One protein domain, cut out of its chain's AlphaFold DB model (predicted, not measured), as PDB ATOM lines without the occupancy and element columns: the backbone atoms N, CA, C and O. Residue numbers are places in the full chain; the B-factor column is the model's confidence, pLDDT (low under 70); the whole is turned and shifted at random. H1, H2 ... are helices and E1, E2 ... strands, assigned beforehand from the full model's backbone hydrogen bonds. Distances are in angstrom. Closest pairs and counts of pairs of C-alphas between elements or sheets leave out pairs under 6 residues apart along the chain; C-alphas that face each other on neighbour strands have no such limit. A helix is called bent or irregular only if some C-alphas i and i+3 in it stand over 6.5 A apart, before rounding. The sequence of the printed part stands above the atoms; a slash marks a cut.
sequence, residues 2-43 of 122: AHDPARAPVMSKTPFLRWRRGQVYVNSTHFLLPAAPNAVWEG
ATOM      1  N   ALA A   2      18.833  13.456 -53.358       51.88
ATOM      2  CA  ALA A   2      18.392  14.832 -53.667       51.88
ATOM      3  C   ALA A   2      17.441  15.451 -52.614       51.88
ATOM      4  O   ALA A   2      17.464  16.655 -52.404       51.88
ATOM      5  N   HIS A   3      16.645  14.621 -51.928       61.34
ATOM      6  CA  HIS A   3      15.714  15.046 -50.867       61.34
ATOM      7  C   HIS A   3      16.240  14.808 -49.443       61.34
ATOM      8  O   HIS A   3      15.496  14.968 -48.486       61.34
ATOM      9  N   ASP A   4      17.501  14.391 -49.301       66.88
ATOM     10  CA  ASP A   4      18.121  14.127 -48.000       66.88
ATOM     11  C   ASP A   4      19.543  14.712 -47.994       66.88
ATOM     12  O   ASP A   4      20.498  14.012 -48.356       66.88
ATOM     13  N   PRO A   5      19.680  16.008 -47.650       65.38
ATOM     14  CA  PRO A   5      20.956  16.717 -47.661       65.38
ATOM     15  C   PRO A   5      22.005  16.094 -46.736       65.38
ATOM     16  O   PRO A   5      23.192  16.149 -47.046       65.38
ATOM     17  N   ALA A   6      21.590  15.447 -45.641       67.12
ATOM     18  CA  ALA A   6      22.506  14.789 -44.708       67.12
ATOM     19  C   ALA A   6      23.203  13.569 -45.335       67.12
ATOM     20  O   ALA A   6      24.280  13.169 -44.898       67.12
ATOM     21  N   ARG A   7      22.611  12.995 -46.389       64.44
ATOM     22  CA  ARG A   7      23.189  11.904 -47.189       64.44
ATOM     23  C   ARG A   7      23.793  12.385 -48.506       64.44
ATOM     24  O   ARG A   7      24.090  11.556 -49.373       64.44
ATOM     25  N   ALA A   8      23.931  13.695 -48.702       62.03
ATOM     26  CA  ALA A   8      24.612  14.217 -49.874       62.03
ATOM     27  C   ALA A   8      26.099  13.818 -49.830       62.03
ATOM     28  O   ALA A   8      26.711  13.818 -48.758       62.03
ATOM     29  N   PRO A   9      26.704  13.458 -50.973       63.62
ATOM     30  CA  PRO A   9      28.138  13.215 -51.019       63.62
ATOM     31  C   PRO A   9      28.893  14.487 -50.625       63.62
ATOM     32  O   PRO A   9      28.468  15.595 -50.958       63.62
ATOM     33  N   VAL A  10      30.042  14.335 -49.960       66.38
ATOM     34  CA  VAL A  10      30.914  15.475 -49.652       66.38
ATOM     35  C   VAL A  10      31.332  16.128 -50.970       66.38
ATOM     36  O   VAL A  10      31.955  15.490 -51.820       66.38
ATOM     37  N   MET A  11      30.956  17.391 -51.165       64.88
ATOM     38  CA  MET A  11      31.242  18.126 -52.403       64.88
ATOM     39  C   MET A  11      32.444  19.069 -52.284       64.88
ATOM     40  O   MET A  11      32.990  19.479 -53.308       64.88
ATOM     41  N   SER A  12      32.893  19.370 -51.065       67.81
ATOM     42  CA  SER A  12      34.066  20.207 -50.800       67.81
ATOM     43  C   SER A  12      35.361  19.500 -51.199       67.81
ATOM     44  O   SER A  12      35.521  18.308 -50.958       67.81
ATOM     45  N   LYS A  13      36.306  20.219 -51.804       73.12
ATOM     46  CA  LYS A  13      37.690  19.755 -51.993       73.12
ATOM     47  C   LYS A  13      38.637  20.882 -51.622       73.12
ATOM     48  O   LYS A  13      38.429  22.003 -52.078       73.12
ATOM     49  N   THR A  14      39.712  20.565 -50.906       77.88
ATOM     50  CA  THR A  14      40.786  21.505 -50.549       77.88
ATOM     51  C   THR A  14      42.069  21.148 -51.315       77.88
ATOM     52  O   THR A  14      43.021  20.652 -50.719       77.88
ATOM     53  N   PRO A  15      42.120  21.318 -52.652       72.81
ATOM     54  CA  PRO A  15      43.227  20.816 -53.469       72.81
ATOM     55  C   PRO A  15      44.472  21.709 -53.443       72.81
ATOM     56  O   PRO A  15      45.553  21.243 -53.796       72.81
ATOM     57  N   PHE A  16      44.336  22.985 -53.069       76.75
ATOM     58  CA  PHE A  16      45.433  23.947 -53.088       76.75
ATOM     59  C   PHE A  16      45.700  24.469 -51.682       76.75
ATOM     60  O   PHE A  16      44.910  25.226 -51.122       76.75
ATOM     61  N   LEU A  17      46.823  24.049 -51.108       82.69
ATOM     62  CA  LEU A  17      47.268  24.509 -49.803       82.69
ATOM     63  C   LEU A  17      48.789  24.544 -49.731       82.69
ATOM     64  O   LEU A  17      49.489  23.757 -50.370       82.69
ATOM     65  N   ARG A  18      49.307  25.443 -48.898       86.00
ATOM     66  CA  ARG A  18      50.726  25.438 -48.556       86.00
ATOM     67  C   ARG A  18      50.987  24.349 -47.524       86.00
ATOM     68  O   ARG A  18      50.637  24.522 -46.355       86.00
ATOM     69  N   TRP A  19      51.609  23.262 -47.971       91.19
ATOM     70  CA  TRP A  19      51.904  22.108 -47.125       91.19
ATOM     71  C   TRP A  19      52.814  22.473 -45.951       91.19
ATOM     72  O   TRP A  19      53.765  23.249 -46.081       91.19
ATOM     73  N   ARG A  20      52.529  21.885 -44.793       91.69
ATOM     74  CA  ARG A  20      53.322  21.978 -43.569       91.69
ATOM     75  C   ARG A  20      53.480  20.589 -42.964       91.69
ATOM     76  O   ARG A  20      52.596  19.741 -43.070       91.69
ATOM     77  N   ARG A  21      54.607  20.361 -42.286       93.56
ATOM     78  CA  ARG A  21      54.837  19.123 -41.532       93.56
ATOM     79  C   ARG A  21      53.692  18.897 -40.536       93.56
ATOM     80  O   ARG A  21      53.302  19.825 -39.834       93.56
ATOM     81  N   GLY A  22      53.194  17.663 -40.472       91.56
ATOM     82  CA  GLY A  22      52.087  17.276 -39.594       91.56
ATOM     83  C   GLY A  22      50.698  17.446 -40.212       91.56
ATOM     84  O   GLY A  22      49.717  17.115 -39.554       91.56
ATOM     85  N   GLN A  23      50.601  17.928 -41.455       93.69
ATOM     86  CA  GLN A  23      49.345  17.913 -42.195       93.69
ATOM     87  C   GLN A  23      49.093  16.548 -42.842       93.69
ATOM     88  O   GLN A  23      50.032  15.869 -43.254       93.69
ATOM     89  N   VAL A  24      47.824  16.148 -42.930       92.94
ATOM     90  CA  VAL A  24      47.408  14.914 -43.610       92.94
ATOM     91  C   VAL A  24      46.042  15.091 -44.255       92.94
ATOM     92  O   VAL A  24      45.129  15.665 -43.660       92.94
ATOM     93  N   TYR A  25      45.908  14.602 -45.484       91.69
ATOM     94  CA  TYR A  25      44.627  14.514 -46.168       91.69
ATOM     95  C   TYR A  25      43.797  13.356 -45.612       91.69
ATOM     96  O   TYR A  25      44.304  12.251 -45.426       91.69
ATOM     97  N   VAL A  26      42.512  13.604 -45.382       86.31
ATOM     98  CA  VAL A  26      41.551  12.608 -44.909       86.31
ATOM     99  C   VAL A  26      40.379  12.577 -45.875       86.31
ATOM    100  O   VAL A  26      39.885  13.625 -46.294       86.31
ATOM    101  N   ASN A  27      39.923  11.364 -46.204       79.44
ATOM    102  CA  ASN A  27      38.887  11.141 -47.210       79.44
ATOM    103  C   ASN A  27      39.298  11.766 -48.558       79.44
ATOM    104  O   ASN A  27      38.648  12.677 -49.057       79.44
ATOM    105  N   SER A  28      40.426  11.326 -49.131       81.69
ATOM    106  CA  SER A  28      41.048  11.979 -50.297       81.69
ATOM    107  C   SER A  28      41.322  13.473 -50.022       81.69
ATOM    108  O   SER A  28      41.805  13.819 -48.953       81.69
ATOM    109  N   THR A  29      41.025  14.367 -50.964       83.69
ATOM    110  CA  THR A  29      41.236  15.823 -50.844       83.69
ATOM    111  C   THR A  29      40.068  16.566 -50.189       83.69
ATOM    112  O   THR A  29      39.993  17.791 -50.277       83.69
ATOM    113  N   HIS A  30      39.133  15.851 -49.557       82.00
ATOM    114  CA  HIS A  30      37.940  16.464 -48.975       82.00
ATOM    115  C   HIS A  30      38.241  17.231 -47.681       82.00
ATOM    116  O   HIS A  30      37.662  18.294 -47.465       82.00
ATOM    117  N   PHE A  31      39.164  16.732 -46.852       85.25
ATOM    118  CA  PHE A  31      39.518  17.358 -45.578       85.25
ATOM    119  C   PHE A  31      41.014  17.269 -45.280       85.25
ATOM    120  O   PHE A  31      41.704  16.352 -45.726       85.25
ATOM    121  N   LEU A  32      41.500  18.212 -44.477       90.25
ATOM    122  CA  LEU A  32      42.868  18.243 -43.969       90.25
ATOM    123  C   LEU A  32      42.874  18.180 -42.436       90.25
ATOM    124  O   LEU A  32      42.080  18.856 -41.787       90.25
ATOM    125  N   LEU A  33      43.789  17.420 -41.844       91.25
ATOM    126  CA  LEU A  33      44.114  17.538 -40.421       91.25
ATOM    127  C   LEU A  33      45.456  18.261 -40.242       91.25
ATOM    128  O   LEU A  33      46.333  18.082 -41.091       91.25
ATOM    129  N   PRO A  34      45.646  19.042 -39.158       91.38
ATOM    130  CA  PRO A  34      44.637  19.443 -38.160       91.38
ATOM    131  C   PRO A  34      43.531  20.318 -38.776       91.38
ATOM    132  O   PRO A  34      43.750  20.910 -39.822       91.38
ATOM    133  N   ALA A  35      42.348  20.390 -38.153       88.06
ATOM    134  CA  ALA A  35      41.113  20.843 -38.813       88.06
ATOM    135  C   ALA A  35      41.056  22.332 -39.215       88.06
ATOM    136  O   ALA A  35      40.258  22.685 -40.080       88.06
ATOM    137  N   ALA A  36      41.896  23.192 -38.626       85.75
ATOM    138  CA  ALA A  36      41.847  24.648 -38.811       85.75
ATOM    139  C   ALA A  36      41.829  25.122 -40.285       85.75
ATOM    140  O   ALA A  36      41.052  26.017 -40.602       85.75
ATOM    141  N   PRO A  37      42.595  24.534 -41.228       81.12
ATOM    142  CA  PRO A  37      42.565  24.945 -42.633       81.12
ATOM    143  C   PRO A  37      41.249  24.636 -43.359       81.12
ATOM    144  O   PRO A  37      41.035  25.165 -44.444       81.12
ATOM    145  N   ASN A  38      40.364  23.806 -42.794       82.12
ATOM    146  CA  ASN A  38      39.041  23.553 -43.370       82.12
ATOM    147  C   ASN A  38      38.013  24.638 -43.000       82.12
ATOM    148  O   ASN A  38      36.909  24.606 -43.531       82.12
ATOM    149  N   ALA A  39      38.353  25.604 -42.137       79.38
ATOM    150  CA  ALA A  39      37.446  26.695 -41.760       79.38
ATOM    151  C   ALA A  39      37.022  27.571 -42.956       79.38
ATOM    152  O   ALA A  39      36.016  28.261 -42.887       79.38
ATOM    153  N   VAL A  40      37.732  27.487 -44.091       73.12
ATOM    154  CA  VAL A  40      37.367  28.149 -45.359       73.12
ATOM    155  C   VAL A  40      35.976  27.768 -45.884       73.12
ATOM    156  O   VAL A  40      35.445  28.455 -46.752       73.12
ATOM    157  N   TRP A  41      35.392  26.672 -45.391       71.69
ATOM    158  CA  TRP A  41      34.042  26.238 -45.751       71.69
ATOM    159  C   TRP A  41      32.943  26.882 -44.895       71.69
ATOM    160  O   TRP A  41      31.769  26.795 -45.257       71.69
ATOM    161  N   GLU A  42      33.287  27.517 -43.774       70.19
ATOM    162  CA  GLU A  42      32.322  28.196 -42.910       70.19
ATOM    163  C   GLU A  42      31.913  29.532 -43.547       70.19
ATOM    164  O   GLU A  42      32.748  30.396 -43.796       70.19
ATOM    165  N   GLY A  43      30.620  29.700 -43.851       63.88
ATOM    166  CA  GLY A  43      30.098  30.948 -44.427       63.88
ATOM    167  C   GLY A  43      30.400  31.166 -45.917       63.88
ATOM    168  O   GLY A  43      30.340  32.299 -46.385       63.88
TER     169      GLY A  43
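This is residues 2 to 43 of the 122 residues of an uncharacterized protein of Rubellimicrobium thermophilum DSM 16684 (UniProt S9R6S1). With little regular structure, this is a small hairpin of two strands, E1 and E2, followed by one short helix, H1, while a long winding lead-in, residues 2 to 23, sticks out at residues 2 to 9. The printed part has 42 residues, in the order E1, E2, H1, with 12 in named elements; the class is mixed and the sheet antiparallel. It is loose, radius of gyration of the C-alphas 12.0 A, and elongated, 40 by 22 by 16 A.

E1 is residues 24 to 26, from C-alpha 24 at (47.408, 14.914, -43.610). E2 is residues 31 to 33. H1, residues 36 to 41, is 10.6 A long, ending at C-alpha 41 (34.042, 26.238, -45.751); it is irregular, only just: C-alphas 37 and 40 are 6.7 A apart.

E1 and E2 form a hairpin, antiparallel at 140 degrees, with N 26 and O 31 within hydrogen-bond range at 2.9 A. The closest C-alphas of E2 and H1, Leu 32 and Asn 38, are 6.6 A apart. E1 and H1 are apart. In H1, 0 of 2 O i to N i+4 pairs and 2 of 3 O i to N i+3 pairs are within range.

The farthest C-alphas, His 3 and Arg 21, are 40.4 A apart. The printed part has no cut, and both links are tight. Residues 2 to 12 and 43 have pLDDT under 70.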